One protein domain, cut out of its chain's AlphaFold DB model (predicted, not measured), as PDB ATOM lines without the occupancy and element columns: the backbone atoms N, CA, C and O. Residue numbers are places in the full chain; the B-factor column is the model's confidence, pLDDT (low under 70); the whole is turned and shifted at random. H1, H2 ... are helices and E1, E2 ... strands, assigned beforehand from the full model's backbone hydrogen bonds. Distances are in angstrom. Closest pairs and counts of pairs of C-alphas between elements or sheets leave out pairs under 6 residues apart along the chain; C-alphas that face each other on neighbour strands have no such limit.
ATOM      1  N   LEU A   8      41.407  24.317   0.885       78.56
ATOM      2  CA  LEU A   8      42.595  24.980   1.422       78.56
ATOM      3  C   LEU A   8      43.261  25.812   0.324       78.56
ATOM      4  O   LEU A   8      43.467  25.321  -0.783       78.56
ATOM      5  N   VAL A   9      43.633  27.059   0.619       79.25
ATOM      6  CA  VAL A   9      44.328  27.930  -0.339       79.25
ATOM      7  C   VAL A   9      45.727  28.247   0.171       79.25
ATOM      8  O   VAL A   9      45.873  28.896   1.202       79.25
ATOM      9  N   VAL A  10      46.751  27.836  -0.578       76.31
ATOM     10  CA  VAL A  10      48.163  28.073  -0.256       76.31
ATOM     11  C   VAL A  10      48.705  29.186  -1.151       76.31
ATOM     12  O   VAL A  10      48.645  29.102  -2.386       76.31
ATOM     13  N   LYS A  11      49.188  30.265  -0.529       71.25
ATOM     14  CA  LYS A  11      49.766  31.435  -1.201       71.25
ATOM     15  C   LYS A  11      51.000  31.917  -0.443       71.25
ATOM     16  O   LYS A  11      51.121  31.695   0.755       71.25
ATOM     17  N   ASP A  12      51.867  32.604  -1.170       65.75
ATOM     18  CA  ASP A  12      52.999  33.356  -0.638       65.75
ATOM     19  C   ASP A  12      52.581  34.837  -0.621       65.75
ATOM     20  O   ASP A  12      52.143  35.348  -1.653       65.75
ATOM     21  N   ASP A  13      52.630  35.489   0.542       57.03
ATOM     22  CA  ASP A  13      52.075  36.838   0.776       57.03
ATOM     23  C   ASP A  13      53.059  37.973   0.436       57.03
ATOM     24  O   ASP A  13      52.847  39.131   0.797       57.03
ATOM     25  N   LYS A  14      54.140  37.682  -0.297       51.53
ATOM     26  CA  LYS A  14      55.136  38.694  -0.674       51.53
ATOM     27  C   LYS A  14      54.642  39.614  -1.793       51.53
ATOM     28  O   LYS A  14      55.045  39.499  -2.948       51.53
ATOM     29  N   ASP A  22      56.128  38.489   8.279       53.25
ATOM     30  CA  ASP A  22      56.203  37.109   7.748       53.25
ATOM     31  C   ASP A  22      55.988  36.008   8.815       53.25
ATOM     32  O   ASP A  22      55.593  34.879   8.504       53.25
ATOM     33  N   GLN A  23      56.228  36.311  10.095       54.84
ATOM     34  CA  GLN A  23      56.169  35.310  11.168       54.84
ATOM     35  C   GLN A  23      54.732  35.022  11.643       54.84
ATOM     36  O   GLN A  23      54.402  33.880  11.970       54.84
ATOM     37  N   ASP A  24      53.856  36.031  11.645       63.16
ATOM     38  CA  ASP A  24      52.461  35.904  12.091       63.16
ATOM     39  C   ASP A  24      51.606  35.122  11.073       63.16
ATOM     40  O   ASP A  24      50.815  34.254  11.449       63.16
ATOM     41  N   SER A  25      51.823  35.340   9.772       66.75
ATOM     42  CA  SER A  25      51.147  34.599   8.695       66.75
ATOM     43  C   SER A  25      51.569  33.126   8.653       66.75
ATOM     44  O   SER A  25      50.714  32.243   8.563       66.75
ATOM     45  N   THR A  26      52.866  32.853   8.816       69.31
ATOM     46  CA  THR A  26      53.414  31.492   8.915       69.31
ATOM     47  C   THR A  26      52.833  30.733  10.103       69.31
ATOM     48  O   THR A  26      52.359  29.606   9.957       69.31
ATOM     49  N   THR A  27      52.805  31.365  11.280       74.81
ATOM     50  CA  THR A  27      52.288  30.739  12.505       74.81
ATOM     51  C   THR A  27      50.795  30.436  12.386       74.81
ATOM     52  O   THR A  27      50.354  29.340  12.736       74.81
ATOM     53  N   LYS A  28      50.011  31.359  11.815       77.44
ATOM     54  CA  LYS A  28      48.586  31.135  11.526       77.44
ATOM     55  C   LYS A  28      48.373  29.980  10.553       77.44
ATOM     56  O   LYS A  28      47.493  29.156  10.786       77.44
ATOM     57  N   PHE A  29      49.176  29.895   9.494       75.94
ATOM     58  CA  PHE A  29      49.069  28.817   8.516       75.94
ATOM     59  C   PHE A  29      49.373  27.445   9.134       75.94
ATOM     60  O   PHE A  29      48.583  26.517   8.968       75.94
ATOM     61  N   ILE A  30      50.450  27.340   9.918       80.12
ATOM     62  CA  ILE A  30      50.795  26.116  10.659       80.12
ATOM     63  C   ILE A  30      49.640  25.706  11.577       80.12
ATOM     64  O   ILE A  30      49.186  24.566  11.520       80.12
ATOM     65  N   SER A  31      49.091  26.661  12.332       80.25
ATOM     66  CA  SER A  31      47.970  26.421  13.252       80.25
ATOM     67  C   SER A  31      46.732  25.860  12.538       80.25
ATOM     68  O   SER A  31      45.995  25.049  13.094       80.25
ATOM     69  N   ILE A  32      46.475  26.302  11.302       81.62
ATOM     70  CA  ILE A  32      45.364  25.800  10.484       81.62
ATOM     71  C   ILE A  32      45.616  24.347  10.074       81.62
ATOM     72  O   ILE A  32      44.717  23.523  10.229       81.62
ATOM     73  N   ILE A  33      46.821  24.018   9.596       81.19
ATOM     74  CA  ILE A  33      47.187  22.646   9.207       81.19
ATOM     75  C   ILE A  33      47.103  21.694  10.402       81.19
ATOM     76  O   ILE A  33      46.485  20.636  10.297       81.19
ATOM     77  N   GLU A  34      47.631  22.098  11.558       82.31
ATOM     78  CA  GLU A  34      47.549  21.308  12.790       82.31
ATOM     79  C   GLU A  34      46.096  21.061  13.210       82.31
ATOM     80  O   GLU A  34      45.737  19.944  13.576       82.31
ATOM     81  N   ARG A  35      45.223  22.072  13.106       80.50
ATOM     82  CA  ARG A  35      43.790  21.897  13.380       80.50
ATOM     83  C   ARG A  35      43.110  20.965  12.388       80.50
ATOM     84  O   ARG A  35      42.275  20.170  12.804       80.50
ATOM     85  N   ILE A  36      43.463  21.035  11.106       79.50
ATOM     86  CA  ILE A  36      42.944  20.113  10.088       79.50
ATOM     87  C   ILE A  36      43.318  18.669  10.432       79.50
ATOM     88  O   ILE A  36      42.457  17.791  10.359       79.50
ATOM     89  N   ASP A  37      44.561  18.439  10.857       77.75
ATOM     90  CA  ASP A  37      45.035  17.122  11.287       77.75
ATOM     91  C   ASP A  37      44.334  16.636  12.567       77.75
ATOM     92  O   ASP A  37      43.868  15.497  12.611       77.75
ATOM     93  N   ILE A  38      44.225  17.484  13.598       78.25
ATOM     94  CA  ILE A  38      43.605  17.133  14.891       78.25
ATOM     95  C   ILE A  38      42.109  16.849  14.735       78.25
ATOM     96  O   ILE A  38      41.598  15.874  15.283       78.25
ATOM     97  N   GLU A  39      41.400  17.707  14.004       77.56
ATOM     98  CA  GLU A  39      39.953  17.602  13.807       77.56
ATOM     99  C   GLU A  39      39.601  16.599  12.682       77.56
ATOM    100  O   GLU A  39      38.425  16.324  12.446       77.56
ATOM    101  N   ASN A  40      40.608  16.004  12.020       70.25
ATOM    102  CA  ASN A  40      40.470  15.057  10.906       70.25
ATOM    103  C   ASN A  40      39.539  15.583   9.796       70.25
ATOM    104  O   ASN A  40      38.715  14.846   9.237       70.25
ATOM    105  N   TYR A  41      39.649  16.881   9.492       75.06
ATOM    106  CA  TYR A  41      38.867  17.490   8.419       75.06
ATOM    107  C   TYR A  41      39.227  16.845   7.084       75.06
ATOM    108  O   TYR A  41      40.395  16.670   6.732       75.06
ATOM    109  N   ARG A  42      38.199  16.516   6.304       73.94
ATOM    110  CA  ARG A  42      38.355  15.841   5.014       73.94
ATOM    111  C   ARG A  42      38.409  16.870   3.898       73.94
ATOM    112  O   ARG A  42      37.465  17.005   3.127       73.94
ATOM    113  N   LEU A  43      39.523  17.595   3.826       80.69
ATOM    114  CA  LEU A  43      39.778  18.481   2.696       80.69
ATOM    115  C   LEU A  43      39.706  17.685   1.393       80.69
ATOM    116  O   LEU A  43      40.416  16.694   1.238       80.69
ATOM    117  N   LYS A  44      38.866  18.143   0.464       87.31
ATOM    118  CA  LYS A  44      38.723  17.542  -0.870       87.31
ATOM    119  C   LYS A  44      39.493  18.306  -1.933       87.31
ATOM    120  O   LYS A  44      39.873  17.729  -2.946       87.31
ATOM    121  N   THR A  45      39.697  19.610  -1.741       87.19
ATOM    122  CA  THR A  45      40.358  20.467  -2.729       87.19
ATOM    123  C   THR A  45      41.465  21.290  -2.088       87.19
ATOM    124  O   THR A  45      41.269  21.923  -1.052       87.19
ATOM    125  N   ILE A  46      42.620  21.345  -2.747       86.88
ATOM    126  CA  ILE A  46      43.677  22.304  -2.434       86.88
ATOM    127  C   ILE A  46      43.941  23.194  -3.642       86.88
ATOM    128  O   ILE A  46      44.061  22.742  -4.779       86.88
ATOM    129  N   ILE A  47      44.028  24.488  -3.382       86.12
ATOM    130  CA  ILE A  47      44.387  25.501  -4.356       86.12
ATOM    131  C   ILE A  47      45.805  25.953  -4.049       86.12
ATOM    132  O   ILE A  47      46.058  26.590  -3.026       86.12
ATOM    133  N   VAL A  48      46.718  25.680  -4.969       81.62
ATOM    134  CA  VAL A  48      48.128  26.022  -4.847       81.62
ATOM    135  C   VAL A  48      48.440  27.187  -5.780       81.62
ATOM    136  O   VAL A  48      48.405  27.061  -7.006       81.62
ATOM    137  N   LYS A  49      48.751  28.353  -5.203       74.50
ATOM    138  CA  LYS A  49      49.252  29.508  -5.968       74.50
ATOM    139  C   LYS A  49      50.766  29.628  -5.890       74.50
ATOM    140  O   LYS A  49      51.404  29.901  -6.893       74.50
ATOM    141  N   SER A  50      51.318  29.439  -4.697       72.50
ATOM    142  CA  SER A  50      52.752  29.406  -4.411       72.50
ATOM    143  C   SER A  50      52.940  28.617  -3.122       72.50
ATOM    144  O   SER A  50      52.076  28.692  -2.247       72.50
ATOM    145  N   ILE A  51      54.039  27.875  -3.005       72.06
ATOM    146  CA  ILE A  51      54.378  27.132  -1.791       72.06
ATOM    147  C   ILE A  51      55.757  27.595  -1.328       72.06
ATOM    148  O   ILE A  51      56.744  27.346  -2.019       72.06
ATOM    149  N   PRO A  52      55.836  28.299  -0.191       73.94
ATOM    150  CA  PRO A  52      57.094  28.525   0.504       73.94
ATOM    151  C   PRO A  52      57.764  27.192   0.871       73.94
ATOM    152  O   PRO A  52      57.089  26.279   1.344       73.94
ATOM    153  N   GLN A  53      59.086  27.075   0.700       72.69
ATOM    154  CA  GLN A  53      59.809  25.813   0.945       72.69
ATOM    155  C   GLN A  53      59.567  25.261   2.360       72.69
ATOM    156  O   GLN A  53      59.396  24.063   2.549       72.69
ATOM    157  N   ASN A  54      59.488  26.144   3.356       72.94
ATOM    158  CA  ASN A  54      59.226  25.788   4.749       72.94
ATOM    159  C   ASN A  54      57.838  25.162   4.980       72.94
ATOM    160  O   ASN A  54      57.631  24.530   6.012       72.94
ATOM    161  N   TYR A  55      56.888  25.321   4.053       78.50
ATOM    162  CA  TYR A  55      55.583  24.658   4.135       78.50
ATOM    163  C   TYR A  55      55.611  23.248   3.543       78.50
ATOM    164  O   TYR A  55      54.831  22.414   3.989       78.50
ATOM    165  N   LEU A  56      56.524  22.944   2.611       77.88
ATOM    166  CA  LEU A  56      56.674  21.587   2.064       77.88
ATOM    167  C   LEU A  56      57.066  20.586   3.160       77.88
ATOM    168  O   LEU A  56      56.469  19.516   3.259       77.88
ATOM    169  N   ASP A  57      57.975  20.980   4.053       79.94
ATOM    170  CA  ASP A  57      58.382  20.178   5.216       79.94
ATOM    171  C   ASP A  57      57.241  19.901   6.203       79.94
ATOM    172  O   ASP A  57      57.230  18.863   6.871       79.94
ATOM    173  N   LEU A  58      56.308  20.844   6.347       80.75
ATOM    174  CA  LEU A  58      55.116  20.676   7.178       80.75
ATOM    175  C   LEU A  58      54.131  19.730   6.489       80.75
ATOM    176  O   LEU A  58      53.584  18.815   7.107       80.75
ATOM    177  N   PHE A  59      53.927  19.945   5.195       80.94
ATOM    178  CA  PHE A  59      53.001  19.183   4.379       80.94
ATOM    179  C   PHE A  59      53.386  17.711   4.251       80.94
ATOM    180  O   PHE A  59      52.511  16.850   4.333       80.94
ATOM    181  N   SER A  60      54.680  17.410   4.138       82.00
ATOM    182  CA  SER A  60      55.186  16.036   4.060       82.00
ATOM    183  C   SER A  60      54.890  15.211   5.319       82.00
ATOM    184  O   SER A  60      54.752  13.990   5.244       82.00
ATOM    185  N   ARG A  61      54.743  15.868   6.479       82.69
ATOM    186  CA  ARG A  61      54.460  15.229   7.779       82.69
ATOM    187  C   ARG A  61      52.974  15.183   8.127       82.69
ATOM    188  O   ARG A  61      52.589  14.449   9.036       82.69
ATOM    189  N   SER A  62      52.156  15.967   7.436       79.62
ATOM    190  CA  SER A  62      50.734  16.117   7.722       79.62
ATOM    191  C   SER A  62      49.898  15.024   7.045       79.62
ATOM    192  O   SER A  62      50.203  14.548   5.947       79.62
ATOM    193  N   ASN A  63      48.813  14.611   7.704       80.75
ATOM    194  CA  ASN A  63      47.845  13.669   7.136       80.75
ATOM    195  C   ASN A  63      46.695  14.382   6.412       80.75
ATOM    196  O   ASN A  63      45.889  13.709   5.764       80.75
ATOM    197  N   CYS A  64      46.637  15.715   6.476       77.31
ATOM    198  CA  CYS A  64      45.555  16.526   5.927       77.31
ATOM    199  C   CYS A  64      45.314  16.316   4.425       77.31
ATOM    200  O   CYS A  64      44.203  16.538   3.942       77.31
ATOM    201  N   PHE A  65      46.317  15.832   3.685       80.94
ATOM    202  CA  PHE A  65      46.223  15.618   2.242       80.94
ATOM    203  C   PHE A  65      45.706  14.248   1.808       80.94
ATOM    204  O   PHE A  65      45.410  14.071   0.629       80.94
ATOM    205  N   LYS A  66      45.523  13.296   2.734       81.81
ATOM    206  CA  LYS A  66      45.096  11.924   2.399       81.81
ATOM    207  C   LYS A  66      43.744  11.831   1.690       81.81
ATOM    208  O   LYS A  66      43.478  10.821   1.051       81.81
ATOM    209  N   ASN A  67      42.879  12.830   1.854       82.81
ATOM    210  CA  ASN A  67      41.539  12.848   1.259       82.81
ATOM    211  C   ASN A  67      41.398  13.892   0.135       82.81
ATOM    212  O   ASN A  67      40.281  14.145  -0.309       82.81
ATOM    213  N   ILE A  68      42.496  14.517  -0.306       87.25
ATOM    214  CA  ILE A  68      42.435  15.511  -1.378       87.25
ATOM    215  C   ILE A  68      42.145  14.803  -2.696       87.25
ATOM    216  O   ILE A  68      42.944  14.010  -3.180       87.25
ATOM    217  N   GLU A  69      41.014  15.148  -3.297       90.12
ATOM    218  CA  GLU A  69      40.562  14.636  -4.589       90.12
ATOM    219  C   GLU A  69      41.034  15.550  -5.730       90.12
ATOM    220  O   GLU A  69      41.304  15.086  -6.835       90.12
ATOM    221  N   THR A  70      41.149  16.861  -5.476       89.38
ATOM    222  CA  THR A  70      41.472  17.867  -6.500       89.38
ATOM    223  C   THR A  70      42.592  18.810  -6.065       89.38
ATOM    224  O   THR A  70      42.512  19.453  -5.017       89.38
ATOM    225  N   VAL A  71      43.603  18.974  -6.920       89.06
ATOM    226  CA  VAL A  71      44.618  20.033  -6.797       89.06
ATOM    227  C   VAL A  71      44.421  21.051  -7.913       89.06
ATOM    228  O   VAL A  71      44.372  20.690  -9.087       89.06
ATOM    229  N   VAL A  72      44.337  22.334  -7.568       88.62
ATOM    230  CA  VAL A  72      44.203  23.431  -8.534       88.62
ATOM    231  C   VAL A  72      45.457  24.293  -8.521       88.62
ATOM    232  O   VAL A  72      45.785  24.892  -7.498       88.62
ATOM    233  N   PHE A  73      46.110  24.428  -9.671       86.00
ATOM    234  CA  PHE A  73      47.227  25.345  -9.876       86.00
ATOM    235  C   PHE A  73      46.807  26.541 -10.717       86.00
ATOM    236  O   PHE A  73      46.203  26.384 -11.775       86.00
ATOM    237  N   TYR A  74      47.189  27.744 -10.294       81.50
ATOM    238  CA  TYR A  74      47.044  28.940 -11.123       81.50
ATOM    239  C   TYR A  74      48.284  29.122 -11.998       81.50
ATOM    240  O   TYR A  74      49.331  29.515 -11.491       81.50
ATOM    241  N   ILE A  75      48.160  28.879 -13.308       74.31
ATOM    242  CA  ILE A  75      49.303  28.827 -14.242       74.31
ATOM    243  C   ILE A  75      50.114  30.130 -14.223       74.31
ATOM    244  O   ILE A  75      51.338  30.093 -14.196       74.31
ATOM    245  N   ASN A  76      49.447  31.283 -14.146       75.00
ATOM    246  CA  ASN A  76      50.116  32.592 -14.159       75.00
ATOM    247  C   ASN A  76      51.007  32.851 -12.938       75.00
ATOM    248  O   ASN A  76      51.847  33.745 -12.969       75.00
ATOM    249  N   CYS A  77      50.779  32.123 -11.846       69.94
ATOM    250  CA  CYS A  77      51.528  32.258 -10.600       69.94
ATOM    251  C   CYS A  77      52.342  30.996 -10.290       69.94
ATOM    252  O   CYS A  77      52.979  30.932  -9.241       69.94
ATOM    253  N   LEU A  78      52.312  29.995 -11.177       69.69
ATOM    254  CA  LEU A  78      52.894  28.690 -10.928       69.69
ATOM    255  C   LEU A  78      54.422  28.783 -10.963       69.69
ATOM    256  O   LEU A  78      55.040  28.847 -12.024       69.69
ATOM    257  N   LYS A  79      55.032  28.767  -9.780       74.06
ATOM    258  CA  LYS A  79      56.478  28.586  -9.626       74.06
ATOM    259  C   LYS A  79      56.812  27.088  -9.679       74.06
ATOM    260  O   LYS A  79      56.015  26.300  -9.174       74.06
ATOM    261  N   PRO A  80      57.989  26.680 -10.192       71.69
ATOM    262  CA  PRO A  80      58.417  25.276 -10.180       71.69
ATOM    263  C   PRO A  80      58.316  24.619  -8.795       71.69
ATOM    264  O   PRO A  80      57.794  23.515  -8.689       71.69
ATOM    265  N   ALA A  81      58.674  25.353  -7.735       71.38
ATOM    266  CA  ALA A  81      58.570  24.900  -6.344       71.38
ATOM    267  C   ALA A  81      57.144  24.497  -5.916       71.38
ATOM    268  O   ALA A  81      56.961  23.674  -5.030       71.38
ATOM    269  N   ALA A  82      56.100  25.036  -6.556       73.31
ATOM    270  CA  ALA A  82      54.730  24.625  -6.262       73.31
ATOM    271  C   ALA A  82      54.422  23.200  -6.757       73.31
ATOM    272  O   ALA A  82      53.537  22.553  -6.207       73.31
ATOM    273  N   LEU A  83      55.136  22.710  -7.777       80.62
ATOM    274  CA  LEU A  83      55.001  21.337  -8.276       80.62
ATOM    275  C   LEU A  83      55.760  20.327  -7.404       80.62
ATOM    276  O   LEU A  83      55.388  19.155  -7.386       80.62
ATOM    277  N   GLU A  84      56.761  20.778  -6.638       85.56
ATOM    278  CA  GLU A  84      57.503  19.945  -5.676       85.56
ATOM    279  C   GLU A  84      56.598  19.397  -4.563       85.56
ATOM    280  O   GLU A  84      56.927  18.396  -3.934       85.56
ATOM    281  N   ILE A  85      55.396  19.954  -4.362       84.38
ATOM    282  CA  ILE A  85      54.424  19.389  -3.416       84.38
ATOM    283  C   ILE A  85      54.115  17.918  -3.704       84.38
ATOM    284  O   ILE A  85      53.917  17.152  -2.769       84.38
ATOM    285  N   PHE A  86      54.120  17.492  -4.969       86.06
ATOM    286  CA  PHE A  86      53.850  16.097  -5.315       86.06
ATOM    287  C   PHE A  86      55.015  15.157  -5.000       86.06
ATOM    288  O   PHE A  86      54.780  13.976  -4.758       86.06
ATOM    289  N   SER A  87      56.255  15.652  -5.003       85.31
ATOM    290  CA  SER A  87      57.415  14.854  -4.594       85.31
ATOM    291  C   SER A  87      57.573  14.819  -3.077       85.31
ATOM    292  O   SER A  87      57.904  13.773  -2.528       85.31
ATOM    293  N   GLU A  88      57.289  15.932  -2.398       85.62
ATOM    294  CA  GLU A  88      57.462  16.053  -0.948       85.62
ATOM    295  C   GLU A  88      56.279  15.472  -0.157       85.62
ATOM    296  O   GLU A  88      56.447  14.948   0.944       85.62
ATOM    297  N   CYS A  89      55.063  15.519  -0.706       86.56
ATOM    298  CA  CYS A  89      53.844  15.122   0.000       86.56
ATOM    299  C   CYS A  89      53.288  13.820  -0.574       86.56
ATOM    300  O   CYS A  89      52.297  13.818  -1.295       86.56
ATOM    301  N   LEU A  90      53.884  12.682  -0.210       85.00
ATOM    302  CA  LEU A  90      53.512  11.363  -0.755       85.00
ATOM    303  C   LEU A  90      52.049  10.947  -0.493       85.00
ATOM    304  O   LEU A  90      51.501  10.096  -1.198       85.00
ATOM    305  N   ASN A  91      51.419  11.543   0.523       84.75
ATOM    306  CA  ASN A  91      50.005  11.344   0.847       84.75
ATOM    307  C   ASN A  91      49.054  12.146  -0.064       84.75
ATOM    308  O   ASN A  91      47.852  11.897  -0.036       84.75
ATOM    309  N   LEU A  92      49.567  13.110  -0.834       87.06
ATOM    310  CA  LEU A  92      48.799  13.913  -1.781       87.06
ATOM    311  C   LEU A  92      48.703  13.163  -3.116       87.06
ATOM    312  O   LEU A  92      49.549  13.312  -3.995       87.06
ATOM    313  N   GLN A  93      47.653  12.356  -3.263       87.69
ATOM    314  CA  GLN A  93      47.367  11.585  -4.478       87.69
ATOM    315  C   GLN A  93      46.004  11.989  -5.048       87.69
ATOM    316  O   GLN A  93      45.034  11.245  -4.904       87.69
ATOM    317  N   PRO A  94      45.894  13.188  -5.648       90.00
ATOM    318  CA  PRO A  94      44.621  13.658  -6.167       90.00
ATOM    319  C   PRO A  94      44.182  12.846  -7.383       90.00
ATOM    320  O   PRO A  94      44.988  12.489  -8.241       90.00
ATOM    321  N   GLU A  95      42.875  12.639  -7.501       90.00
ATOM    322  CA  GLU A  95      42.256  12.067  -8.699       90.00
ATOM    323  C   GLU A  95      42.252  13.067  -9.865       90.00
ATOM    324  O   GLU A  95      42.232  12.675 -11.032       90.00
ATOM    325  N   SER A  96      42.282  14.369  -9.557       90.50
ATOM    326  CA  SER A  96      42.219  15.447 -10.540       90.50
ATOM    327  C   SER A  96      43.237  16.554 -10.272       90.50
ATOM    328  O   SER A  96      43.375  17.056  -9.154       90.50
ATOM    329  N   ILE A  97      43.920  16.986 -11.334       89.88
ATOM    330  CA  ILE A  97      44.787  18.166 -11.332       89.88
ATOM    331  C   ILE A  97      44.219  19.174 -12.330       89.88
ATOM    332  O   ILE A  97      44.125  18.901 -13.526       89.88
ATOM    333  N   ILE A  98      43.861  20.359 -11.840       88.75
ATOM    334  CA  ILE A  98      43.309  21.450 -12.641       88.75
ATOM    335  C   ILE A  98      44.376  22.525 -12.813       88.75
ATOM    336  O   ILE A  98      44.815  23.149 -11.848       88.75
ATOM    337  N   LEU A  99      44.750  22.792 -14.062       85.25
ATOM    338  CA  LEU A  99      45.607  23.918 -14.421       85.25
ATOM    339  C   LEU A  99      44.721  25.095 -14.839       85.25
ATOM    340  O   LEU A  99      44.208  25.151 -15.954       85.25
ATOM    341  N   HIS A 100      44.501  26.026 -13.916       82.38
ATOM    342  CA  HIS A 100      43.648  27.184 -14.127       82.38
ATOM    343  C   HIS A 100      44.446  28.359 -14.707       82.38
ATOM    344  O   HIS A 100      45.315  28.938 -14.052       82.38
ATOM    345  N   HIS A 101      44.118  28.738 -15.939       72.75
ATOM    346  CA  HIS A 101      44.629  29.936 -16.601       72.75
ATOM    347  C   HIS A 101      43.533  31.005 -16.639       72.75
ATOM    348  O   HIS A 101      42.441  30.741 -17.139       72.75
TER     349      HIS A 101
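AT A GLANCE: This is residues 8 to 14 and 22 to 101 of the 107 residues of an uncharacterized protein of Parastrongyloides trichosuri (UniProt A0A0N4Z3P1). A wall of four parallel strands has three short helices, H2, H3 and H4, loosely over one face, while its other face is bare. The long helix H1 runs beside the E1 edge. The 87 printed residues hold four named helices and four named strands, along the chain E1 H1 E2 H2 E3 H3 H4 E4, with sheet order E1 E2 E3 E4; the class is mixed. The whole is compact, with a radius of gyration of the C-alphas of 12.2 A and spans of 33 by 31 by 19 A.

IN THESE COORDINATES: E1 is residues 8 to 10, from C-alpha 8 at (42.595, 24.980, 1.422). H1, residues 22 to 38, is 24.7 A long. E2 is residues 45 to 48, H2 residues 53 to 59, and E3 residues 70 to 74, 13.2 A. H3 is residues 80 to 83 and H4 residues 85 to 88. E4, residues 96 to 100, is 12.4 A long and ends at C-alpha 100, (43.648, 27.184, -14.127).

HOW THE PARTS SIT: Neighbour strands are parallel: N 10 and O 47 are 2.8 A apart, N 48 and O 72 2.8 A, N 73 and O 98 2.8 A. E2, H2, E3 and E3, H3 H4, E4 are strand-helix-strand units, parallel neighbour strands joined through helices, with right-handed crossovers. H1 is only just not on the sheet, with 4 pairs of C-alphas within 10 A. H1 and H2 are close but not clearly touching, closest C-alphas Ile 30 and Leu 58 at 7.8 A. H2 and H4 touch, closest C-alphas Leu 56 and Ile 85 at 6.3 A. H3 only grazes the sheet, with residues 82 to 83; H3 and H4 meet only through their link. Every O i to N i+4 pair is within hydrogen-bond range in H1, 1 of 3 in H2, where 3 of 4 O i to N i+3 pairs are; H3 and H4 are too short for an i+4 pair.

THE WHOLE: The C-alphas farthest apart, Ile 38 and His 101, are 34.0 A apart. Residues 15 to 21 are not printed; C-alphas 14 and 22 are 8.6 A apart across the cut. Of the links printed whole, none is long. Confidence is under 70 at residues 12 to 14, 22 to 26 and 77 to 78.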